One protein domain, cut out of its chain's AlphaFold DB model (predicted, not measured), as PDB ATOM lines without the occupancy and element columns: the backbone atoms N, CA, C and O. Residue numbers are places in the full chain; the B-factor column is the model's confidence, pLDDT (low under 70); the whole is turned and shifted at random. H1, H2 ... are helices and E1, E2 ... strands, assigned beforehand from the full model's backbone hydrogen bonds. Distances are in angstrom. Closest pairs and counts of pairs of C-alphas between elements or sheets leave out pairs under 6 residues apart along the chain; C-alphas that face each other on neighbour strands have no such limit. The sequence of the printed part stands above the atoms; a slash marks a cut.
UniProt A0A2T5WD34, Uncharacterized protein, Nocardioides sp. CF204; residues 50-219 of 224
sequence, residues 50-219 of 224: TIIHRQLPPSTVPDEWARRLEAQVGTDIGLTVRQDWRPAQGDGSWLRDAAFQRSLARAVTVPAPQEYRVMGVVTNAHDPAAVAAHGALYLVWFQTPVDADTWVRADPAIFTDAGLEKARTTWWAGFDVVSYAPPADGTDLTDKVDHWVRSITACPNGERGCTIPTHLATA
ATOM      1  N   THR A  50      38.871 -26.688 -51.486       92.06
ATOM      2  CA  THR A  50      37.501 -26.263 -51.784       92.06
ATOM      3  C   THR A  50      37.271 -24.860 -51.229       92.06
ATOM      4  O   THR A  50      37.124 -24.664 -50.022       92.06
ATOM      5  N   ILE A  51      37.220 -23.859 -52.109       90.44
ATOM      6  CA  ILE A  51      36.944 -22.473 -51.713       90.44
ATOM      7  C   ILE A  51      35.434 -22.297 -51.521       90.44
ATOM      8  O   ILE A  51      34.679 -22.245 -52.493       90.44
ATOM      9  N   ILE A  52      35.002 -22.172 -50.268       88.75
ATOM     10  CA  ILE A  52      33.609 -21.902 -49.899       88.75
ATOM     11  C   ILE A  52      33.324 -20.402 -49.983       88.75
ATOM     12  O   ILE A  52      32.336 -19.977 -50.580       88.75
ATOM     13  N   HIS A  53      34.210 -19.590 -49.404       86.44
ATOM     14  CA  HIS A  53      34.132 -18.134 -49.453       86.44
ATOM     15  C   HIS A  53      35.500 -17.517 -49.133       86.44
ATOM     16  O   HIS A  53      36.274 -18.099 -48.383       86.44
ATOM     17  N   ARG A  54      35.806 -16.322 -49.658       84.19
ATOM     18  CA  ARG A  54      37.128 -15.679 -49.482       84.19
ATOM     19  C   ARG A  54      37.205 -14.611 -48.388       84.19
ATOM     20  O   ARG A  54      38.285 -14.331 -47.894       84.19
ATOM     21  N   GLN A  55      36.090 -13.967 -48.041       75.56
ATOM     22  CA  GLN A  55      36.088 -12.752 -47.201       75.56
ATOM     23  C   GLN A  55      34.960 -12.685 -46.152       75.56
ATOM     24  O   GLN A  55      34.527 -11.592 -45.803       75.56
ATOM     25  N   LEU A  56      34.414 -13.816 -45.682       67.69
ATOM     26  CA  LEU A  56      33.310 -13.769 -44.699       67.69
ATOM     27  C   LEU A  56      33.749 -13.032 -43.441       67.69
ATOM     28  O   LEU A  56      34.908 -13.183 -43.100       67.69
ATOM     29  N   PRO A  57      32.884 -12.284 -42.738       58.22
ATOM     30  CA  PRO A  57      33.249 -11.690 -41.456       58.22
ATOM     31  C   PRO A  57      33.660 -12.783 -40.452       58.22
ATOM     32  O   PRO A  57      33.129 -13.893 -40.528       58.22
ATOM     33  N   PRO A  58      34.570 -12.481 -39.506       54.97
ATOM     34  CA  PRO A  58      35.020 -13.459 -38.529       54.97
ATOM     35  C   PRO A  58      33.809 -13.930 -37.734       54.97
ATOM     36  O   PRO A  58      33.112 -13.138 -37.094       54.97
ATOM     37  N   SER A  59      33.538 -15.224 -37.814       55.59
ATOM     38  CA  SER A  59      32.498 -15.835 -37.012       55.59
ATOM     39  C   SER A  59      32.963 -15.901 -35.550       55.59
ATOM     40  O   SER A  59      34.157 -15.997 -35.272       55.59
ATOM     41  N   THR A  60      32.040 -15.758 -34.594       62.50
ATOM     42  CA  THR A  60      32.397 -15.409 -33.200       62.50
ATOM     43  C   THR A  60      32.287 -16.552 -32.188       62.50
ATOM     44  O   THR A  60      32.479 -16.299 -30.997       62.50
ATOM     45  N   VAL A  61      31.966 -17.783 -32.619       72.81
ATOM     46  CA  VAL A  61      31.550 -18.862 -31.696       72.81
ATOM     47  C   VAL A  61      32.112 -20.268 -32.045       72.81
ATOM     48  O   VAL A  61      31.337 -21.179 -32.344       72.81
ATOM     49  N   PRO A  62      33.444 -20.499 -32.001       82.31
ATOM     50  CA  PRO A  62      34.046 -21.796 -32.357       82.31
ATOM     51  C   PRO A  62      33.558 -22.997 -31.526       82.31
ATOM     52  O   PRO A  62      33.461 -24.113 -32.035       82.31
ATOM     53  N   ASP A  63      33.213 -22.784 -30.254       86.94
ATOM     54  CA  ASP A  63      32.692 -23.827 -29.362       86.94
ATOM     55  C   ASP A  63      31.289 -24.291 -29.756       86.94
ATOM     56  O   ASP A  63      30.954 -25.472 -29.654       86.94
ATOM     57  N   GLU A  64      30.463 -23.377 -30.258       87.75
ATOM     58  CA  GLU A  64      29.161 -23.735 -30.796       87.75
ATOM     59  C   GLU A  64      29.302 -24.519 -32.099       87.75
ATOM     60  O   GLU A  64      28.544 -25.460 -32.321       87.75
ATOM     61  N   TRP A  65      30.291 -24.198 -32.936       89.56
ATOM     62  CA  TRP A  65      30.539 -24.958 -34.162       89.56
ATOM     63  C   TRP A  65      30.947 -26.396 -33.865       89.56
ATOM     64  O   TRP A  65      30.420 -27.297 -34.516       89.56
ATOM     65  N   ALA A  66      31.819 -26.620 -32.876       92.88
ATOM     66  CA  ALA A  66      32.197 -27.965 -32.446       92.88
ATOM     67  C   ALA A  66      30.964 -28.777 -32.012       92.88
ATOM     68  O   ALA A  66      30.695 -29.842 -32.569       92.88
ATOM     69  N   ARG A  67      30.128 -28.206 -31.129       91.88
ATOM     70  CA  ARG A  67      28.873 -28.842 -30.684       91.88
ATOM     71  C   ARG A  67      27.906 -29.123 -31.833       91.88
ATOM     72  O   ARG A  67      27.237 -30.153 -31.834       91.88
ATOM     73  N   ARG A  68      27.803 -28.216 -32.812       91.69
ATOM     74  CA  ARG A  68      26.960 -28.424 -34.001       91.69
ATOM     75  C   ARG A  68      27.460 -29.586 -34.850       91.69
ATOM     76  O   ARG A  68      26.636 -30.375 -35.301       91.69
ATOM     77  N   LEU A  69      28.774 -29.717 -35.046       94.62
ATOM     78  CA  LEU A  69      29.330 -30.845 -35.791       94.62
ATOM     79  C   LEU A  69      29.009 -32.166 -35.091       94.62
ATOM     80  O   LEU A  69      28.477 -33.069 -35.726       94.62
ATOM     81  N   GLU A  70      29.254 -32.264 -33.788       95.38
ATOM     82  CA  GLU A  70      28.966 -33.475 -33.008       95.38
ATOM     83  C   GLU A  70      27.472 -33.821 -33.008       95.38
ATOM     84  O   GLU A  70      27.098 -34.974 -33.232       95.38
ATOM     85  N   ALA A  71      26.594 -32.820 -32.885       93.81
ATOM     86  CA  ALA A  71      25.153 -33.011 -33.023       93.81
ATOM     87  C   ALA A  71      24.759 -33.510 -34.427       93.81
ATOM     88  O   ALA A  71      23.923 -34.404 -34.554       93.81
ATOM     89  N   GLN A  72      25.378 -32.975 -35.483       93.69
ATOM     90  CA  GLN A  72      25.133 -33.389 -36.867       93.69
ATOM     91  C   GLN A  72      25.670 -34.801 -37.151       93.69
ATOM     92  O   GLN A  72      25.071 -35.578 -37.908       93.69
ATOM     93  N   VAL A  73      26.815 -35.157 -36.570       93.81
ATOM     94  CA  VAL A  73      27.392 -36.499 -36.670       93.81
ATOM     95  C   VAL A  73      26.544 -37.496 -35.879       93.81
ATOM     96  O   VAL A  73      26.304 -38.592 -36.391       93.81
ATOM     97  N   GLY A  74      26.006 -37.081 -34.731       94.19
ATOM     98  CA  GLY A  74      25.232 -37.903 -33.801       94.19
ATOM     99  C   GLY A  74      26.104 -38.619 -32.767       94.19
ATOM    100  O   GLY A  74      25.655 -39.590 -32.162       94.19
ATOM    101  N   THR A  75      27.353 -38.187 -32.596       93.75
ATOM    102  CA  THR A  75      28.312 -38.769 -31.652       93.75
ATOM    103  C   THR A  75      29.353 -37.729 -31.244       93.75
ATOM    104  O   THR A  75      29.564 -36.753 -31.967       93.75
ATOM    105  N   ASP A  76      29.978 -37.945 -30.093       95.12
ATOM    106  CA  ASP A  76      31.136 -37.175 -29.638       95.12
ATOM    107  C   ASP A  76      32.363 -37.645 -30.428       95.12
ATOM    108  O   ASP A  76      32.681 -38.836 -30.414       95.12
ATOM    109  N   ILE A  77      33.008 -36.731 -31.157       94.94
ATOM    110  CA  ILE A  77      34.190 -37.043 -31.978       94.94
ATOM    111  C   ILE A  77      35.493 -36.533 -31.345       94.94
ATOM    112  O   ILE A  77      36.540 -36.548 -32.002       94.94
ATOM    113  N   GLY A  78      35.435 -36.089 -30.084       95.31
ATOM    114  CA  GLY A  78      36.578 -35.651 -29.292       95.31
ATOM    115  C   GLY A  78      37.108 -34.273 -29.683       95.31
ATOM    116  O   GLY A  78      38.324 -34.059 -29.681       95.31
ATOM    117  N   LEU A  79      36.240 -33.336 -30.082       96.88
ATOM    118  CA  LEU A  79      36.693 -32.002 -30.482       96.88
ATOM    119  C   LEU A  79      37.162 -31.192 -29.274       96.88
ATOM    120  O   LEU A  79      36.414 -30.946 -28.337       96.88
ATOM    121  N   THR A  80      38.393 -30.692 -29.345       96.25
ATOM    122  CA  THR A  80      38.904 -29.670 -28.427       96.25
ATOM    123  C   THR A  80      38.937 -28.315 -29.115       96.25
ATOM    124  O   THR A  80      39.407 -28.191 -30.249       96.25
ATOM    125  N   VAL A  81      38.491 -27.284 -28.402       95.19
ATOM    126  CA  VAL A  81      38.455 -25.892 -28.851       95.19
ATOM    127  C   VAL A  81      39.431 -25.060 -28.028       95.19
ATOM    128  O   VAL A  81      39.206 -24.793 -26.849       95.19
ATOM    129  N   ARG A  82      40.504 -24.573 -28.656       94.25
ATOM    130  CA  ARG A  82      41.426 -23.600 -28.043       94.25
ATOM    131  C   ARG A  82      41.277 -22.257 -28.729       94.25
ATOM    132  O   ARG A  82      41.426 -22.190 -29.942       94.25
ATOM    133  N   GLN A  83      41.003 -21.190 -27.982       91.12
ATOM    134  CA  GLN A  83      40.723 -19.871 -28.561       91.12
ATOM    135  C   GLN A  83      41.102 -18.713 -27.634       91.12
ATOM    136  O   GLN A  83      40.984 -18.819 -26.415       91.12
ATOM    137  N   ASP A  84      41.503 -17.580 -28.211       86.88
ATOM    138  CA  ASP A  84      41.960 -16.412 -27.443       86.88
ATOM    139  C   ASP A  84      40.944 -15.272 -27.346       86.88
ATOM    140  O   ASP A  84      41.016 -14.466 -26.419       86.88
ATOM    141  N   TRP A  85      39.956 -15.217 -28.242       78.12
ATOM    142  CA  TRP A  85      38.897 -14.202 -28.185       78.12
ATOM    143  C   TRP A  85      37.986 -14.380 -26.962       78.12
ATOM    144  O   TRP A  85      37.596 -13.403 -26.321       78.12
ATOM    145  N   ARG A  86      37.658 -15.637 -26.622       81.12
ATOM    146  CA  ARG A  86      36.844 -16.024 -25.458       81.12
ATOM    147  C   ARG A  86      37.317 -17.362 -24.877       81.12
ATOM    148  O   ARG A  86      36.622 -18.367 -25.004       81.12
ATOM    149  N   PRO A  87      38.474 -17.399 -24.198       75.62
ATOM    150  CA  PRO A  87      39.069 -18.652 -23.728       75.62
ATOM    151  C   PRO A  87      38.179 -19.422 -22.744       75.62
ATOM    152  O   PRO A  87      38.280 -20.637 -22.674       75.62
ATOM    153  N   ALA A  88      37.288 -18.736 -22.018       77.94
ATOM    154  CA  ALA A  88      36.328 -19.359 -21.103       77.94
ATOM    155  C   ALA A  88      35.126 -20.029 -21.803       77.94
ATOM    156  O   ALA A  88      34.363 -20.722 -21.141       77.94
ATOM    157  N   GLN A  89      34.920 -19.782 -23.103       80.81
ATOM    158  CA  GLN A  89      33.875 -20.436 -23.903       80.81
ATOM    159  C   GLN A  89      34.403 -21.668 -24.655       80.81
ATOM    160  O   GLN A  89      33.608 -22.395 -25.229       80.81
ATOM    161  N   GLY A  90      35.716 -21.922 -24.641       83.81
ATOM    162  CA  GLY A  90      36.323 -23.172 -25.115       83.81
ATOM    163  C   GLY A  90      37.053 -23.907 -23.990       83.81
ATOM    164  O   GLY A  90      36.861 -23.612 -22.812       83.81
ATOM    165  N   ASP A  91      37.958 -24.808 -24.362       89.50
ATOM    166  CA  ASP A  91      38.748 -25.620 -23.428       89.50
ATOM    167  C   ASP A  91      39.989 -24.886 -22.901       89.50
ATOM    168  O   ASP A  91      40.702 -25.378 -22.023       89.50
ATOM    169  N   GLY A  92      40.272 -23.694 -23.434       90.06
ATOM    170  CA  GLY A  92      41.264 -22.756 -22.918       90.06
ATOM    171  C   GLY A  92      41.850 -21.835 -23.988       90.06
ATOM    172  O   GLY A  92      41.434 -21.842 -25.146       90.06
ATOM    173  N   SER A  93      42.841 -21.037 -23.587       91.94
ATOM    174  CA  SER A  93      43.559 -20.120 -24.484       91.94
ATOM    175  C   SER A  93      44.469 -20.885 -25.439       91.94
ATOM    176  O   SER A  93      45.205 -21.775 -25.016       91.94
ATOM    177  N   TRP A  94      44.440 -20.504 -26.715       92.00
ATOM    178  CA  TRP A  94      45.357 -21.029 -27.720       92.00
ATOM    179  C   TRP A  94      46.774 -20.516 -27.466       92.00
ATOM    180  O   TRP A  94      47.673 -21.319 -27.216       92.00
ATOM    181  N   LEU A  95      46.973 -19.194 -27.415       88.69
ATOM    182  CA  LEU A  95      48.292 -18.578 -27.233       88.69
ATOM    183  C   LEU A  95      48.984 -18.953 -25.913       88.69
ATOM    184  O   LEU A  95      50.213 -18.988 -25.862       88.69
ATOM    185  N   ARG A  96      48.230 -19.216 -24.838       90.75
ATOM    186  CA  ARG A  96      48.806 -19.513 -23.512       90.75
ATOM    187  C   ARG A  96      49.054 -21.001 -23.256       90.75
ATOM    188  O   ARG A  96      49.746 -21.319 -22.292       90.75
ATOM    189  N   ASP A  97      48.540 -21.902 -24.091       92.62
ATOM    190  CA  ASP A  97      48.688 -23.350 -23.898       92.62
ATOM    191  C   ASP A  97      49.799 -23.953 -24.775       92.62
ATOM    192  O   ASP A  97      49.576 -24.680 -25.746       92.62
ATOM    193  N   ALA A  98      51.050 -23.666 -24.405       91.31
ATOM    194  CA  ALA A  98      52.225 -24.198 -25.101       91.31
ATOM    195  C   ALA A  98      52.357 -25.733 -25.001       91.31
ATOM    196  O   ALA A  98      53.092 -26.349 -25.777       91.31
ATOM    197  N   ALA A  99      51.709 -26.374 -24.023       93.94
ATOM    198  CA  ALA A  99      51.697 -27.829 -23.921       93.94
ATOM    199  C   ALA A  99      50.784 -28.425 -24.997       93.94
ATOM    200  O   ALA A  99      51.223 -29.307 -25.737       93.94
ATOM    201  N   PHE A 100      49.574 -27.880 -25.144       94.56
ATOM    202  CA  PHE A 100      48.652 -28.271 -26.201       94.56
ATOM    203  C   PHE A 100      49.237 -28.018 -27.588       94.56
ATOM    204  O   PHE A 100      49.262 -28.942 -28.395       94.56
ATOM    205  N   GLN A 101      49.797 -26.831 -27.852       93.88
ATOM    206  CA  GLN A 101      50.416 -26.530 -29.152       93.88
ATOM    207  C   GLN A 101      51.528 -27.528 -29.511       93.88
ATOM    208  O   GLN A 101      51.582 -28.015 -30.636       93.88
ATOM    209  N   ARG A 102      52.391 -27.893 -28.549       93.50
ATOM    210  CA  ARG A 102      53.449 -28.900 -28.762       93.50
ATOM    211  C   ARG A 102      52.909 -30.314 -28.954       93.50
ATOM    212  O   ARG A 102      53.532 -31.095 -29.666       93.50
ATOM    213  N   SER A 103      51.810 -30.661 -28.289       93.88
ATOM    214  CA  SER A 103      51.134 -31.943 -28.501       93.88
ATOM    215  C   SER A 103      50.540 -32.001 -29.906       93.88
ATOM    216  O   SER A 103      50.829 -32.918 -30.668       93.88
ATOM    217  N   LEU A 104      49.799 -30.958 -30.280       95.69
ATOM    218  CA  LEU A 104      49.144 -30.819 -31.571       95.69
ATOM    219  C   LEU A 104      50.147 -30.820 -32.733       95.69
ATOM    220  O   LEU A 104      49.915 -31.495 -33.730       95.69
ATOM    221  N   ALA A 105      51.302 -30.166 -32.567       95.81
ATOM    222  CA  ALA A 105      52.380 -30.135 -33.559       95.81
ATOM    223  C   ALA A 105      52.962 -31.520 -33.916       95.81
ATOM    224  O   ALA A 105      53.717 -31.644 -34.876       95.81
ATOM    225  N   ARG A 106      52.647 -32.573 -33.146       95.94
ATOM    226  CA  ARG A 106      53.020 -33.956 -33.490       95.94
ATOM    227  C   ARG A 106      52.101 -34.567 -34.544       95.94
ATOM    228  O   ARG A 106      52.526 -35.494 -35.226       95.94
ATOM    229  N   ALA A 107      50.872 -34.072 -34.654       96.62
ATOM    230  CA  ALA A 107      49.836 -34.597 -35.539       96.62
ATOM    231  C   ALA A 107      49.550 -33.671 -36.726       96.62
ATOM    232  O   ALA A 107      49.201 -34.151 -37.804       96.62
ATOM    233  N   VAL A 108      49.705 -32.356 -36.535       97.44
ATOM    234  CA  VAL A 108      49.449 -31.361 -37.578       97.44
ATOM    235  C   VAL A 108      50.503 -30.264 -37.649       97.44
ATOM    236  O   VAL A 108      51.159 -29.937 -36.659       97.44
ATOM    237  N   THR A 109      50.608 -29.629 -38.810       95.81
ATOM    238  CA  THR A 109      51.352 -28.385 -39.001       95.81
ATOM    239  C   THR A 109      50.596 -27.229 -38.363       95.81
ATOM    240  O   THR A 109      49.554 -26.789 -38.847       95.81
ATOM    241  N   VAL A 110      51.151 -26.715 -37.267       93.19
ATOM    242  CA  VAL A 110      50.651 -25.519 -36.589       93.19
ATOM    243  C   VAL A 110      51.196 -24.273 -37.301       93.19
ATOM    244  O   VAL A 110      52.415 -24.189 -37.480       93.19
ATOM    245  N   PRO A 111      50.354 -23.291 -37.684       92.69
ATOM    246  CA  PRO A 111      50.837 -22.057 -38.293       92.69
ATOM    247  C   PRO A 111      51.835 -21.339 -37.386       92.69
ATOM    248  O   PRO A 111      51.594 -21.154 -36.190       92.69
ATOM    249  N   ALA A 112      52.956 -20.919 -37.965       87.00
ATOM    250  CA  ALA A 112      54.007 -20.254 -37.220       87.00
ATOM    251  C   ALA A 112      53.513 -18.886 -36.699       87.00
ATOM    252  O   ALA A 112      53.087 -18.051 -37.500       87.00
ATOM    253  N   PRO A 113      53.578 -18.611 -35.382       84.25
ATOM    254  CA  PRO A 113      52.978 -17.410 -34.793       84.25
ATOM    255  C   PRO A 113      53.628 -16.099 -35.265       84.25
ATOM    256  O   PRO A 113      53.014 -15.041 -35.167       84.25
ATOM    257  N   GLN A 114      54.863 -16.150 -35.773       85.00
ATOM    258  CA  GLN A 114      55.544 -14.998 -36.367       85.00
ATOM    259  C   GLN A 114      55.084 -14.672 -37.799       85.00
ATOM    260  O   GLN A 114      55.321 -13.563 -38.270       85.00
ATOM    261  N   GLU A 115      54.451 -15.624 -38.486       87.00
ATOM    262  CA  GLU A 115      53.982 -15.481 -39.872       87.00
ATOM    263  C   GLU A 115      52.465 -15.304 -39.943       87.00
ATOM    264  O   GLU A 115      51.971 -14.560 -40.788       87.00
ATOM    265  N   TYR A 116      51.726 -15.946 -39.033       91.50
ATOM    266  CA  TYR A 116      50.271 -15.990 -39.066       91.50
ATOM    267  C   TYR A 116      49.660 -15.614 -37.725       91.50
ATOM    268  O   TYR A 116      50.072 -16.078 -36.660       91.50
ATOM    269  N   ARG A 117      48.591 -14.821 -37.782       91.38
ATOM    270  CA  ARG A 117      47.799 -14.458 -36.606       91.38
ATOM    271  C   ARG A 117      46.655 -15.448 -36.438       91.38
ATOM    272  O   ARG A 117      45.597 -15.289 -37.043       91.38
ATOM    273  N   VAL A 118      46.885 -16.476 -35.628       92.00
ATOM    274  CA  VAL A 118      45.887 -17.501 -35.286       92.00
ATOM    275  C   VAL A 118      45.127 -17.079 -34.030       92.00
ATOM    276  O   VAL A 118      45.736 -16.744 -33.017       92.00
ATOM    277  N   MET A 119      43.798 -17.101 -34.099       90.88
ATOM    278  CA  MET A 119      42.896 -16.814 -32.980       90.88
ATOM    279  C   MET A 119      42.492 -18.069 -32.204       90.88
ATOM    280  O   MET A 119      42.105 -17.976 -31.035       90.88
ATOM    281  N   GLY A 120      42.550 -19.231 -32.851       92.44
ATOM    282  CA  GLY A 120      42.233 -20.500 -32.223       92.44
ATOM    283  C   GLY A 120      42.208 -21.673 -33.192       92.44
ATOM    284  O   GLY A 120      42.421 -21.523 -34.395       92.44
ATOM    285  N   VAL A 121      41.933 -22.849 -32.636       94.81
ATOM    286  CA  VAL A 121      41.779 -24.104 -33.372       94.81
ATOM    287  C   VAL A 121      40.618 -24.921 -32.806       94.81
ATOM    288  O   VAL A 121      40.338 -24.867 -31.605       94.81
ATOM    289  N   VAL A 122      39.982 -25.712 -33.671       96.06
ATOM    290  CA  VAL A 122      39.055 -26.790 -33.291       96.06
ATOM    291  C   VAL A 122      39.608 -28.091 -33.852       96.06
ATOM    292  O   VAL A 122      39.858 -28.182 -35.054       96.06
ATOM    293  N   THR A 123      39.868 -29.084 -33.002       97.88
ATOM    294  CA  THR A 123      40.539 -30.309 -33.457       97.88
ATOM    295  C   THR A 123      40.406 -31.486 -32.501       97.88
ATOM    296  O   THR A 123      40.441 -31.310 -31.287       97.88
ATOM    297  N   ASN A 124      40.355 -32.693 -33.062       97.69
ATOM    298  CA  ASN A 124      40.570 -33.953 -32.345       97.69
ATOM    299  C   ASN A 124      41.941 -34.587 -32.668       97.69
ATOM    300  O   ASN A 124      42.281 -35.628 -32.121       97.69
ATOM    301  N   ALA A 125      42.766 -33.963 -33.521       97.25
ATOM    302  CA  ALA A 125      43.997 -34.561 -34.055       97.25
ATOM    303  C   ALA A 125      45.071 -34.854 -32.990       97.25
ATOM    304  O   ALA A 125      46.019 -35.593 -33.237       97.25
ATOM    305  N   HIS A 126      44.930 -34.271 -31.801       94.50
ATOM    306  CA  HIS A 126      45.811 -34.498 -30.660       94.50
ATOM    307  C   HIS A 126      45.440 -35.752 -29.841       94.50
ATOM    308  O   HIS A 126      46.215 -36.130 -28.963       94.50
ATOM    309  N   ASP A 127      44.292 -36.383 -30.117       95.56
ATOM    310  CA  ASP A 127      43.837 -37.625 -29.490       95.56
ATOM    311  C   ASP A 127      43.865 -38.784 -30.509       95.56
ATOM    312  O   ASP A 127      42.989 -38.886 -31.375       95.56
ATOM    313  N   PRO A 128      44.846 -39.703 -30.410       94.94
ATOM    314  CA  PRO A 128      44.948 -40.847 -31.310       94.94
ATOM    315  C   PRO A 128      43.717 -41.765 -31.313       94.94
ATOM    316  O   PRO A 128      43.432 -42.378 -32.340       94.94
ATOM    317  N   ALA A 129      42.994 -41.882 -30.193       95.44
ATOM    318  CA  ALA A 129      41.813 -42.737 -30.113       95.44
ATOM    319  C   ALA A 129      40.644 -42.128 -30.898       95.44
ATOM    320  O   ALA A 129      40.006 -42.826 -31.689       95.44
ATOM    321  N   ALA A 130      40.419 -40.820 -30.744       95.81
ATOM    322  CA  ALA A 130      39.419 -40.088 -31.515       95.81
ATOM    323  C   ALA A 130      39.738 -40.107 -33.020       95.81
ATOM    324  O   ALA A 130      38.853 -40.370 -33.834       95.81
ATOM    325  N   VAL A 131      41.012 -39.912 -33.390       97.00
ATOM    326  CA  VAL A 131      41.461 -39.978 -34.791       97.00
ATOM    327  C   VAL A 131      41.222 -41.359 -35.396       97.00
ATOM    328  O   VAL A 131      40.719 -41.456 -36.514       97.00
ATOM    329  N   ALA A 132      41.538 -42.431 -34.666       95.56
ATOM    330  CA  ALA A 132      41.302 -43.791 -35.142       95.56
ATOM    331  C   ALA A 132      39.807 -44.090 -35.357       95.56
ATOM    332  O   ALA A 132      39.462 -44.803 -36.294       95.56
ATOM    333  N   ALA A 133      38.923 -43.542 -34.516       95.25
ATOM    334  CA  ALA A 133      37.487 -43.808 -34.580       95.25
ATOM    335  C   ALA A 133      36.731 -42.930 -35.596       95.25
ATOM    336  O   ALA A 133      35.763 -43.390 -36.207       95.25
ATOM    337  N   HIS A 134      37.140 -41.670 -35.766       96.38
ATOM    338  CA  HIS A 134      36.349 -40.653 -36.475       96.38
ATOM    339  C   HIS A 134      37.112 -39.931 -37.592       96.38
ATOM    340  O   HIS A 134      36.523 -39.134 -38.329       96.38
ATOM    341  N   GLY A 135      38.404 -40.214 -37.742       97.31
ATOM    342  CA  GLY A 135      39.304 -39.447 -38.592       97.31
ATOM    343  C   GLY A 135      39.838 -38.202 -37.886       97.31
ATOM    344  O   GLY A 135      39.439 -37.865 -36.769       97.31
ATOM    345  N   ALA A 136      40.764 -37.515 -38.549       98.25
ATOM    346  CA  ALA A 136      41.400 -36.316 -38.020       98.25
ATOM    347  C   ALA A 136      40.727 -35.061 -38.579       98.25
ATOM    348  O   ALA A 136      40.685 -34.860 -39.791       98.25
ATOM    349  N   LEU A 137      40.246 -34.197 -37.688       98.38
ATOM    350  CA  LEU A 137      39.718 -32.880 -38.017       98.38
ATOM    351  C   LEU A 137      40.636 -31.796 -37.460       98.38
ATOM    352  O   LEU A 137      41.016 -31.820 -36.286       98.38
ATOM    353  N   TYR A 138      40.963 -30.819 -38.298       98.12
ATOM    354  CA  TYR A 138      41.742 -29.651 -37.922       98.12
ATOM    355  C   TYR A 138      41.171 -28.398 -38.578       98.12
ATOM    356  O   TYR A 138      41.294 -28.201 -39.785       98.12
ATOM    357  N   LEU A 139      40.534 -27.553 -37.773       96.31
ATOM    358  CA  LEU A 139      40.143 -26.201 -38.150       96.31
ATOM    359  C   LEU A 139      41.125 -25.217 -37.526       96.31
ATOM    360  O   LEU A 139      41.373 -25.265 -36.318       96.31
ATOM    361  N   VAL A 140      41.616 -24.290 -38.342       94.75
ATOM    362  CA  VAL A 140      42.377 -23.122 -37.899       94.75
ATOM    363  C   VAL A 140      41.573 -21.864 -38.161       94.75
ATOM    364  O   VAL A 140      41.139 -21.623 -39.287       94.75
ATOM    365  N   TRP A 141      41.412 -21.065 -37.111       91.31
ATOM    366  CA  TRP A 141      40.728 -19.783 -37.149       91.31
ATOM    367  C   TRP A 141      41.753 -18.651 -37.090       91.31
ATOM    368  O   TRP A 141      42.489 -18.509 -36.107       91.31
ATOM    369  N   PHE A 142      41.820 -17.845 -38.147       91.56
ATOM    370  CA  PHE A 142      42.764 -16.737 -38.282       91.56
ATOM    371  C   PHE A 142      42.157 -15.395 -37.865       91.56
ATOM    372  O   PHE A 142      40.945 -15.240 -37.785       91.56
ATOM    373  N   GLN A 143      43.007 -14.393 -37.625       88.75
ATOM    374  CA  GLN A 143      42.580 -13.032 -37.299       88.75
ATOM    375  C   GLN A 143      42.102 -12.243 -38.522       88.75
ATOM    376  O   GLN A 143      41.336 -11.296 -38.363       88.75
ATOM    377  N   THR A 144      42.555 -12.587 -39.731       87.69
ATOM    378  CA  THR A 144      42.095 -11.969 -40.983       87.69
ATOM    379  C   THR A 144      41.996 -13.008 -42.106       87.69
ATOM    380  O   THR A 144      42.727 -14.001 -42.075       87.69
ATOM    381  N   PRO A 145      41.183 -12.772 -43.157       87.88
ATOM    382  CA  PRO A 145      41.143 -13.658 -44.319       87.88
ATOM    383  C   PRO A 145      42.461 -13.688 -45.086       87.88
ATOM    384  O   PRO A 145      42.731 -14.648 -45.790       87.88
ATOM    385  N   VAL A 146      43.275 -12.632 -44.977       89.81
ATOM    386  CA  VAL A 146      44.584 -12.551 -45.637       89.81
ATOM    387  C   VAL A 146      45.578 -13.505 -44.978       89.81
ATOM    388  O   VAL A 146      46.367 -14.129 -45.682       89.81
ATOM    389  N   ASP A 147      45.526 -13.654 -43.650       91.62
ATOM    390  CA  ASP A 147      46.364 -14.630 -42.943       91.62
ATOM    391  C   ASP A 147      45.988 -16.063 -43.378       91.62
ATOM    392  O   ASP A 147      46.868 -16.855 -43.705       91.62
ATOM    393  N   ALA A 148      44.684 -16.361 -43.465       91.38
ATOM    394  CA  ALA A 148      44.176 -17.645 -43.951       91.38
ATOM    395  C   ALA A 148      44.545 -17.903 -45.425       91.38
ATOM    396  O   ALA A 148      45.053 -18.971 -45.749       91.38
ATOM    397  N   ASP A 149      44.344 -16.918 -46.306       91.69
ATOM    398  CA  ASP A 149      44.714 -16.990 -47.724       91.69
ATOM    399  C   ASP A 149      46.206 -17.281 -47.900       91.69
ATOM    400  O   ASP A 149      46.589 -18.190 -48.632       91.69
ATOM    401  N   THR A 150      47.055 -16.541 -47.183       92.00
ATOM    402  CA  THR A 150      48.510 -16.716 -47.247       92.00
ATOM    403  C   THR A 150      48.908 -18.119 -46.803       92.00
ATOM    404  O   THR A 150      49.737 -18.747 -47.458       92.00
ATOM    405  N   TRP A 151      48.289 -18.630 -45.735       92.50
ATOM    406  CA  TRP A 151      48.575 -19.971 -45.237       92.50
ATOM    407  C   TRP A 151      48.134 -21.059 -46.214       92.50
ATOM    408  O   TRP A 151      48.909 -21.961 -46.502       92.50
ATOM    409  N   VAL A 152      46.928 -20.955 -46.777       91.00
ATOM    410  CA  VAL A 152      46.417 -21.921 -47.764       91.00
ATOM    411  C   VAL A 152      47.276 -21.918 -49.025       91.00
ATOM    412  O   VAL A 152      47.637 -22.982 -49.517       91.00
ATOM    413  N   ARG A 153      47.649 -20.737 -49.528       89.69
ATOM    414  CA  ARG A 153      48.484 -20.596 -50.731       89.69
ATOM    415  C   ARG A 153      49.913 -21.096 -50.555       89.69
ATOM    416  O   ARG A 153      50.578 -21.353 -51.555       89.69
ATOM    417  N   ALA A 154      50.396 -21.187 -49.317       88.25
ATOM    418  CA  ALA A 154      51.676 -21.816 -49.015       88.25
ATOM    419  C   ALA A 154      51.627 -23.349 -49.169       88.25
ATOM    420  O   ALA A 154      52.674 -23.982 -49.060       88.25
ATOM    421  N   ASP A 155      50.435 -23.916 -49.409       81.81
ATOM    422  CA  ASP A 155      50.152 -25.346 -49.565       81.81
ATOM    423  C   ASP A 155      50.853 -26.219 -48.509       81.81
ATOM    424  O   ASP A 155      51.691 -27.072 -48.821       81.81
ATOM    425  N   PRO A 156      50.584 -25.979 -47.213       84.62
ATOM    426  CA  PRO A 156      51.219 -26.742 -46.162       84.62
ATOM    427  C   PRO A 156      50.728 -28.192 -46.187       84.62
ATOM    428  O   PRO A 156      49.524 -28.481 -46.235       84.62
ATOM    429  N   ALA A 157      51.667 -29.118 -46.006       92.00
ATOM    430  CA  ALA A 157      51.314 -30.427 -45.480       92.00
ATOM    431  C   ALA A 157      50.660 -30.215 -44.107       92.00
ATOM    432  O   ALA A 157      51.281 -29.618 -43.229       92.00
ATOM    433  N   ILE A 158      49.407 -30.631 -43.926       95.50
ATOM    434  CA  ILE A 158      48.649 -30.348 -42.695       95.50
ATOM    435  C   ILE A 158      48.829 -31.490 -41.728       95.50
ATOM    436  O   ILE A 158      49.200 -31.222 -40.598       95.50
ATOM    437  N   PHE A 159      48.585 -32.731 -42.134       96.69
ATOM    438  CA  PHE A 159      48.770 -33.885 -41.267       96.69
ATOM    439  C   PHE A 159      50.204 -34.400 -41.378       96.69
ATOM    440  O   PHE A 159      50.766 -34.513 -42.466       96.69
ATOM    441  N   THR A 160      50.810 -34.722 -40.235       95.81
ATOM    442  CA  THR A 160      52.161 -35.304 -40.192       95.81
ATOM    443  C   THR A 160      52.167 -36.763 -40.649       95.81
ATOM    444  O   THR A 160      53.175 -37.246 -41.166       95.81
ATOM    445  N   ASP A 161      51.041 -37.464 -40.488       95.56
ATOM    446  CA  ASP A 161      50.826 -38.798 -41.039       95.56
ATOM    447  C   ASP A 161      50.528 -38.731 -42.544       95.56
ATOM    448  O   ASP A 161      49.593 -38.063 -42.989       95.56
ATOM    449  N   ALA A 162      51.302 -39.474 -43.337       94.38
ATOM    450  CA  ALA A 162      51.192 -39.459 -44.794       94.38
ATOM    451  C   ALA A 162      49.885 -40.078 -45.322       94.38
ATOM    452  O   ALA A 162      49.446 -39.735 -46.422       94.38
ATOM    453  N   GLY A 163      49.277 -41.007 -44.579       93.38
ATOM    454  CA  GLY A 163      47.998 -41.615 -44.935       93.38
ATOM    455  C   GLY A 163      46.857 -40.614 -44.792       93.38
ATOM    456  O   GLY A 163      46.108 -40.404 -45.748       93.38
ATOM    457  N   LEU A 164      46.790 -39.947 -43.637       95.69
ATOM    458  CA  LEU A 164      45.835 -38.871 -43.374       95.69
ATOM    459  C   LEU A 164      46.013 -37.721 -44.365       95.69
ATOM    460  O   LEU A 164      45.048 -37.286 -44.987       95.69
ATOM    461  N   GLU A 165      47.250 -37.277 -44.584       95.81
ATOM    462  CA  GLU A 165      47.548 -36.182 -45.508       95.81
ATOM    463  C   GLU A 165      47.127 -36.507 -46.947       95.81
ATOM    464  O   GLU A 165      46.560 -35.671 -47.647       95.81
ATOM    465  N   LYS A 166      47.325 -37.753 -47.391       93.06
ATOM    466  CA  LYS A 166      46.893 -38.197 -48.723       93.06
ATOM    467  C   LYS A 166      45.369 -38.260 -48.869       93.06
ATOM    468  O   LYS A 166      44.876 -38.069 -49.982       93.06
ATOM    469  N   ALA A 167      44.648 -38.585 -47.797       94.56
ATOM    470  CA  ALA A 167      43.188 -38.705 -47.780       94.56
ATOM    471  C   ALA A 167      42.472 -37.381 -47.455       94.56
ATOM    472  O   ALA A 167      41.244 -37.318 -47.495       94.56
ATOM    473  N   ARG A 168      43.231 -36.334 -47.126       94.81
ATOM    474  CA  ARG A 168      42.718 -35.047 -46.670       94.81
ATOM    475  C   ARG A 168      41.843 -34.364 -47.715       94.81
ATOM    476  O   ARG A 168      42.216 -34.231 -48.878       94.81
ATOM    477  N   THR A 169      40.736 -33.810 -47.238       96.00
ATOM    478  CA  THR A 169      39.984 -32.750 -47.909       96.00
ATOM    479  C   THR A 169      40.145 -31.454 -47.125       96.00
ATOM    480  O   THR A 169      40.056 -31.460 -45.895       96.00
ATOM    481  N   THR A 170      40.380 -30.346 -47.830       96.19
ATOM    482  CA  THR A 170      40.533 -29.019 -47.226       96.19
ATOM    483  C   THR A 170      39.495 -28.052 -47.784       96.19
ATOM    484  O   THR A 170      39.280 -27.976 -48.995       96.19
ATOM    485  N   TRP A 171      38.878 -27.279 -46.896       94.19
ATOM    486  CA  TRP A 171      37.952 -26.201 -47.213       94.19
ATOM    487  C   TRP A 171      38.488 -24.873 -46.693       94.19
ATOM    488  O   TRP A 171      38.988 -24.792 -45.572       94.19
ATOM    489  N   TRP A 172      38.320 -23.821 -47.491       92.88
ATOM    490  CA  TRP A 172      38.622 -22.453 -47.086       92.88
ATOM    491  C   TRP A 172      37.350 -21.601 -47.056       92.88
ATOM    492  O   TRP A 172      36.642 -21.472 -48.062       92.88
ATOM    493  N   ALA A 173      37.072 -21.015 -45.893       89.44
ATOM    494  CA  ALA A 173      35.900 -20.198 -45.608       89.44
ATOM    495  C   ALA A 173      36.302 -18.873 -44.935       89.44
ATOM    496  O   ALA A 173      36.053 -18.628 -43.758       89.44
ATOM    497  N   GLY A 174      36.926 -17.973 -45.694       89.12
ATOM    498  CA  GLY A 174      37.303 -16.640 -45.228       89.12
ATOM    499  C   GLY A 174      38.411 -16.683 -44.181       89.12
ATOM    500  O   GLY A 174      39.582 -16.730 -44.541       89.12
ATOM    501  N   PHE A 175      38.038 -16.624 -42.905       90.50
ATOM    502  CA  PHE A 175      38.965 -16.646 -41.766       90.50
ATOM    503  C   PHE A 175      39.319 -18.071 -41.336       90.50
ATOM    504  O   PHE A 175      40.266 -18.251 -40.574       90.50
ATOM    505  N   ASP A 176      38.565 -19.062 -41.810       91.88
ATOM    506  CA  ASP A 176      38.659 -20.440 -41.353       91.88
ATOM    507  C   ASP A 176      39.216 -21.337 -42.451       91.88
ATOM    508  O   ASP A 176      38.802 -21.276 -43.615       91.88
ATOM    509  N   VAL A 177      40.141 -22.204 -42.062       94.56
ATOM    510  CA  VAL A 177      40.670 -23.261 -42.919       94.56
ATOM    511  C   VAL A 177      40.442 -24.576 -42.206       94.56
ATOM    512  O   VAL A 177      40.928 -24.783 -41.095       94.56
ATOM    513  N   VAL A 178      39.676 -25.452 -42.842       96.06
ATOM    514  CA  VAL A 178      39.246 -26.729 -42.278       96.06
ATOM    515  C   VAL A 178      39.868 -27.842 -43.087       96.06
ATOM    516  O   VAL A 178      39.717 -27.873 -44.301       96.06
ATOM    517  N   SER A 179      40.540 -28.766 -42.420       97.88
ATOM    518  CA  SER A 179      41.066 -29.986 -43.017       97.88
ATOM    519  C   SER A 179      40.491 -31.195 -42.299       97.88
ATOM    520  O   SER A 179      40.485 -31.248 -41.069       97.88
ATOM    521  N   TYR A 180      40.014 -32.164 -43.070       98.38
ATOM    522  CA  TYR A 180      39.531 -33.437 -42.559       98.38
ATOM    523  C   TYR A 180      40.163 -34.581 -43.335       98.38
ATOM    524  O   TYR A 180      40.206 -34.541 -44.563       98.38
ATOM    525  N   ALA A 181      40.626 -35.595 -42.618       97.88
ATOM    526  CA  ALA A 181      41.024 -36.870 -43.185       97.88
ATOM    527  C   ALA A 181      40.168 -37.974 -42.548       97.88
ATOM    528  O   ALA A 181      40.175 -38.090 -41.316       97.88
ATOM    529  N   PRO A 182      39.434 -38.775 -43.342       97.56
ATOM    530  CA  PRO A 182      38.640 -39.869 -42.801       97.56
ATOM    531  C   PRO A 182      39.529 -40.936 -42.148       97.56
ATOM    532  O   PRO A 182      40.713 -41.049 -42.491       97.56
ATOM    533  N   PRO A 183      38.984 -41.730 -41.210       95.31
ATOM    534  CA  PRO A 183      39.722 -42.854 -40.655       95.31
ATOM    535  C   PRO A 183      39.998 -43.885 -41.760       95.31
ATOM    536  O   PRO A 183      39.229 -44.007 -42.715       95.31
ATOM    537  N   ALA A 184      41.091 -44.641 -41.631       90.75
ATOM    538  CA  ALA A 184      41.433 -45.688 -42.599       90.75
ATOM    539  C   ALA A 184      40.341 -46.768 -42.681       90.75
ATOM    540  O   ALA A 184      40.006 -47.226 -43.771       90.75
ATOM    541  N   ASP A 185      39.768 -47.108 -41.525       87.94
ATOM    542  CA  ASP A 185      38.646 -48.021 -41.370       87.94
ATOM    543  C   ASP A 185      37.560 -47.323 -40.546       87.94
ATOM    544  O   ASP A 185      37.810 -46.885 -39.425       87.94
ATOM    545  N   GLY A 186      36.344 -47.216 -41.083       87.25
ATOM    546  CA  GLY A 186      35.220 -46.616 -40.368       87.25
ATOM    547  C   GLY A 186      34.310 -45.778 -41.255       87.25
ATOM    548  O   GLY A 186      34.342 -45.857 -42.482       87.25
ATOM    549  N   THR A 187      33.457 -44.990 -40.604       91.38
ATOM    550  CA  THR A 187      32.532 -44.088 -41.290       91.38
ATOM    551  C   THR A 187      33.280 -42.850 -41.765       91.38
ATOM    552  O   THR A 187      33.803 -42.091 -40.951       91.38
ATOM    553  N   ASP A 188      33.272 -42.615 -43.072       95.25
ATOM    554  CA  ASP A 188      33.740 -41.361 -43.653       95.25
ATOM    555  C   ASP A 188      32.733 -40.237 -43.352       95.25
ATOM    556  O   ASP A 188      31.558 -40.315 -43.725       95.25
ATOM    557  N   LEU A 189      33.186 -39.198 -42.648       96.25
ATOM    558  CA  LEU A 189      32.369 -38.039 -42.292       96.25
ATOM    559  C   LEU A 189      32.554 -36.860 -43.253       96.25
ATOM    560  O   LEU A 189      32.011 -35.794 -42.974       96.25
ATOM    561  N   THR A 190      33.262 -37.016 -44.375       96.00
ATOM    562  CA  THR A 190      33.613 -35.918 -45.295       96.00
ATOM    563  C   THR A 190      32.393 -35.097 -45.714       96.00
ATOM    564  O   THR A 190      32.422 -33.876 -45.589       96.00
ATOM    565  N   ASP A 191      31.285 -35.736 -46.104       94.81
ATOM    566  CA  ASP A 191      30.050 -35.029 -46.481       94.81
ATOM    567  C   ASP A 191      29.414 -34.283 -45.296       94.81
ATOM    568  O   ASP A 191      28.858 -33.193 -45.451       94.81
ATOM    569  N   LYS A 192      29.509 -34.847 -44.084       95.62
ATOM    570  CA  LYS A 192      29.039 -34.176 -42.867       95.62
ATOM    571  C   LYS A 192      29.920 -32.968 -42.546       95.62
ATOM    572  O   LYS A 192      29.387 -31.912 -42.210       95.62
ATOM    573  N   VAL A 193      31.237 -33.096 -42.674       95.81
ATOM    574  CA  VAL A 193      32.171 -31.988 -42.464       95.81
ATOM    575  C   VAL A 193      31.951 -30.901 -43.518       95.81
ATOM    576  O   VAL A 193      31.813 -29.749 -43.134       95.81
ATOM    577  N   ASP A 194      31.804 -31.234 -44.805       93.94
ATOM    578  CA  ASP A 194      31.498 -30.261 -45.868       93.94
ATOM    579  C   ASP A 194      30.210 -29.481 -45.565       93.94
ATOM    580  O   ASP A 194      30.212 -28.246 -45.557       93.94
ATOM    581  N   HIS A 195      29.125 -30.188 -45.227       92.12
ATOM    582  CA  HIS A 195      27.867 -29.549 -44.844       92.12
ATOM    583  C   HIS A 195      28.038 -28.643 -43.617       92.12
ATOM    584  O   HIS A 195      27.533 -27.520 -43.600       92.12
ATOM    585  N   TRP A 196      28.780 -29.101 -42.606       92.75
ATOM    586  CA  TRP A 196      29.064 -28.322 -41.406       92.75
ATOM    587  C   TRP A 196      29.873 -27.061 -41.720       92.75
ATOM    588  O   TRP A 196      29.469 -25.983 -41.289       92.75
ATOM    589  N   VAL A 197      30.937 -27.150 -42.530       92.56
ATOM    590  CA  VAL A 197      31.726 -25.986 -42.968       92.56
ATOM    591  C   VAL A 197      30.817 -24.967 -43.649       92.56
ATOM    592  O   VAL A 197      30.859 -23.782 -43.318       92.56
ATOM    593  N   ARG A 198      29.938 -25.409 -44.555       90.25
ATOM    594  CA  ARG A 198      28.968 -24.528 -45.228       90.25
ATOM    595  C   ARG A 198      27.943 -23.938 -44.257       90.25
ATOM    596  O   ARG A 198      27.586 -22.769 -44.404       90.25
ATOM    597  N   SER A 199      27.502 -24.708 -43.260       88.81
ATOM    598  CA  SER A 199      26.587 -24.245 -42.210       88.81
ATOM    599  C   SER A 199      27.226 -23.146 -41.364       88.81
ATOM    600  O   SER A 199      26.674 -22.054 -41.279       88.81
ATOM    601  N   ILE A 200      28.421 -23.357 -40.804       88.38
ATOM    602  CA  ILE A 200      29.084 -22.352 -39.949       88.38
ATOM    603  C   ILE A 200      29.501 -21.100 -40.733       88.38
ATOM    604  O   ILE A 200      29.502 -20.000 -40.188       88.38
ATOM    605  N   THR A 201      29.767 -21.266 -42.029       87.38
ATOM    606  CA  THR A 201      30.035 -20.195 -42.997       87.38
ATOM    607  C   THR A 201      28.797 -19.323 -43.227       87.38
ATOM    608  O   THR A 201      28.869 -18.097 -43.159       87.38
ATOM    609  N   ALA A 202      27.648 -19.938 -43.519       85.75
ATOM    610  CA  ALA A 202      26.406 -19.217 -43.793       85.75
ATOM    611  C   ALA A 202      25.736 -18.683 -42.518       85.75
ATOM    612  O   ALA A 202      25.079 -17.642 -42.540       85.75
ATOM    613  N   CYS A 203      25.901 -19.409 -41.413       85.31
ATOM    614  CA  CYS A 203      25.157 -19.264 -40.170       85.31
ATOM    615  C   CYS A 203      26.107 -19.139 -38.961       85.31
ATOM    616  O   CYS A 203      26.040 -19.945 -38.021       85.31
ATOM    617  N   PRO A 204      26.980 -18.113 -38.946       78.81
ATOM    618  CA  PRO A 204      28.080 -17.998 -37.986       78.81
ATOM    619  C   PRO A 204      27.624 -17.962 -36.520       78.81
ATOM    620  O   PRO A 204      28.267 -18.542 -35.645       78.81
ATOM    621  N   ASN A 205      26.467 -17.346 -36.260       78.75
ATOM    622  CA  ASN A 205      25.940 -17.096 -34.913       78.75
ATOM    623  C   ASN A 205      24.779 -18.022 -34.500       78.75
ATOM    624  O   ASN A 205      24.197 -17.824 -33.438       78.75
ATOM    625  N   GLY A 206      24.363 -18.967 -35.351       76.06
ATOM    626  CA  GLY A 206      23.233 -19.855 -35.040       76.06
ATOM    627  C   GLY A 206      22.578 -20.449 -36.279       76.06
ATOM    628  O   GLY A 206      22.392 -19.740 -37.262       76.06
ATOM    629  N   GLU A 207      22.148 -21.712 -36.220       72.88
ATOM    630  CA  GLU A 207      21.355 -22.337 -37.301       72.88
ATOM    631  C   GLU A 207      19.873 -21.932 -37.267       72.88
ATOM    632  O   GLU A 207      19.147 -22.075 -38.251       72.88
ATOM    633  N   ARG A 208      19.389 -21.399 -36.139       77.88
ATOM    634  CA  ARG A 208      17.966 -21.100 -35.949       77.88
ATOM    635  C   ARG A 208      17.483 -20.033 -36.936       77.88
ATOM    636  O   ARG A 208      17.817 -18.862 -36.803       77.88
ATOM    637  N   GLY A 209      16.642 -20.445 -37.887       75.44
ATOM    638  CA  GLY A 209      16.088 -19.565 -38.922       75.44
ATOM    639  C   GLY A 209      17.092 -19.166 -40.008       75.44
ATOM    640  O   GLY A 209      16.762 -18.348 -40.862       75.44
ATOM    641  N   CYS A 210      18.298 -19.739 -39.991       80.06
ATOM    642  CA  CYS A 210      19.312 -19.498 -41.000       80.06
ATOM    643  C   CYS A 210      19.198 -20.540 -42.119       80.06
ATOM    644  O   CYS A 210      19.002 -21.726 -41.868       80.06
ATOM    645  N   THR A 211      19.283 -20.091 -43.368       82.81
ATOM    646  CA  THR A 211      19.274 -20.963 -44.549       82.81
ATOM    647  C   THR A 211      20.593 -20.792 -45.276       82.81
ATOM    648  O   THR A 211      20.975 -19.658 -45.560       82.81
ATOM    649  N   ILE A 212      21.264 -21.899 -45.606       82.81
ATOM    650  CA  ILE A 212      22.493 -21.868 -46.403       82.81
ATOM    651  C   ILE A 212      22.132 -21.376 -47.814       82.81
ATOM    652  O   ILE A 212      21.385 -22.053 -48.526       82.81
ATOM    653  N   PRO A 213      22.636 -20.209 -48.252       81.56
ATOM    654  CA  PRO A 213      22.383 -19.711 -49.595       81.56
ATOM    655  C   PRO A 213      22.898 -20.685 -50.659       81.56
ATOM    656  O   PRO A 213      23.978 -21.257 -50.515       81.56
ATOM    657  N   THR A 214      22.190 -20.809 -51.785       81.94
ATOM    658  CA  THR A 214      22.562 -21.734 -52.874       81.94
ATOM    659  C   THR A 214      23.988 -21.519 -53.389       81.94
ATOM    660  O   THR A 214      24.676 -22.485 -53.715       81.94
ATOM    661  N   HIS A 215      24.460 -20.269 -53.426       78.06
ATOM    662  CA  HIS A 215      25.822 -19.952 -53.865       78.06
ATOM    663  C   HIS A 215      26.896 -20.490 -52.904       78.06
ATOM    664  O   HIS A 215      27.955 -20.892 -53.366       78.06
ATOM    665  N   LEU A 216      26.618 -20.567 -51.595       78.88
ATOM    666  CA  LEU A 216      27.501 -21.224 -50.622       78.88
ATOM    667  C   LEU A 216      27.329 -22.741 -50.640       78.88
ATOM    668  O   LEU A 216      28.307 -23.460 -50.485       78.88
ATOM    669  N   ALA A 217      26.115 -23.243 -50.883       76.94
ATOM    670  CA  ALA A 217      25.846 -24.678 -50.984       76.94
ATOM    671  C   ALA A 217      26.573 -25.345 -52.169       76.94
ATOM    672  O   ALA A 217      26.898 -26.524 -52.115       76.94
ATOM    673  N   THR A 218      26.837 -24.584 -53.234       76.44
ATOM    674  CA  THR A 218      27.468 -25.071 -54.474       76.44
ATOM    675  C   THR A 218      28.896 -24.559 -54.679       76.44
ATOM    676  O   THR A 218      29.543 -24.927 -55.658       76.44
ATOM    677  N   ALA A 219      29.420 -23.743 -53.758       76.38
ATOM    678  CA  ALA A 219      30.776 -23.204 -53.844       76.38
ATOM    679  C   ALA A 219      31.826 -24.326 -53.907       76.38
ATOM    680  O   ALA A 219      31.778 -25.276 -53.118       76.38
TER     681      ALA A 219
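What this domain is: This is residues 50 to 219 of the 224 residues of an uncharacterized protein of Nocardioides sp. CF204 (UniProt A0A2T5WD34). A twisted sheet of six strands runs through the middle of the domain, with the two long helices H1 and H6 over one face and the short helices H4 and H5 on the other, making three layers. H2, H3 and H7 are short helices that only graze the sheet. The printed part has 170 residues with seven named helices and six named strands, in the order E1 H1 E2 H2 E3 H3 E4 H4 H5 E5 E6 H6 H7; the class is mixed, helices and strands. The sheet is mixed, in the order E1 E5 E6 E4 E3 E2. The whole is compact and rounded, with a radius of gyration of the C-alphas of 14.7 A and spans of 39 by 37 by 32 A.

Where its parts are: E1, residues 50 to 53, begins at C-alpha 50 (37.501, -26.263, -51.784). H1 is residues 62 to 73, 16.7 A long, and E2 is residues 80 to 83. H2 is residues 98 to 104, E3 118 to 123 at 14.0 A, and H3 128 to 134. E4, residues 136 to 142, spans 19.6 A from C-alpha 136 (41.400, -36.316, -38.020). H4 is residues 145 to 153, H5 162 to 167, E5 169 to 173 and E6 176 to 181, the last 16.7 A long. H6, residues 190 to 202, measures 18.3 A, and H7, residues 214 to 217, ends at C-alpha 217 (25.846, -24.678, -50.984).

How they stand to each other: E1 and E5 are parallel, with N 50 and O 170 at 2.8 A, within hydrogen-bond range. The other neighbours are antiparallel: the hairpin E5 and E6 has N 171 and O 178 at 2.8 A, E6 and E4 N 138 and O 179 at 2.8 A, E4 and E3 N 139 and O 122 at 2.9 A, and E3 and E2 N 121 and O 82 at 2.8 A. E4, H4, H5 and E5 make a split strand-helix-strand unit, with E6 between its two strands and a right-handed crossover. H6 lies over E5 and E6 at a height over the sheet of 9.0 A. H1, on the same face at a height of 10.2 A, lies over E3 and only just over E2, on which 3 of its C-alphas fall. H1 and H6 touch at a steep tilt of 41 degrees, opposite ways; their closest C-alphas are those of Leu 69 and Trp 196, 6.2 A. H4 lies over E6 on the opposite face at a height of 7.9 A. The closest C-alphas of H5 and E6 are those of Leu 164 and Ala 181, 5.2 A. H7 only just touches H6, with 3 pairs of C-alphas within 8 A and residues 198 to 202 of H6 alone; the closest are Arg 198 and Leu 216, 6.5 A. In H1 to H6 every O i to N i+4 pair is within hydrogen-bond range; H7 is too short for one.

The domain as a whole: The C-alphas farthest apart, of Ala 99 and Thr 214, are 41.5 A apart. The printed part has no cut. The links E2 to H2, H2 to E3 and H6 to H7 are long. The mean pLDDT of the printed part is 89.7, and residues 56 to 60 are under 70.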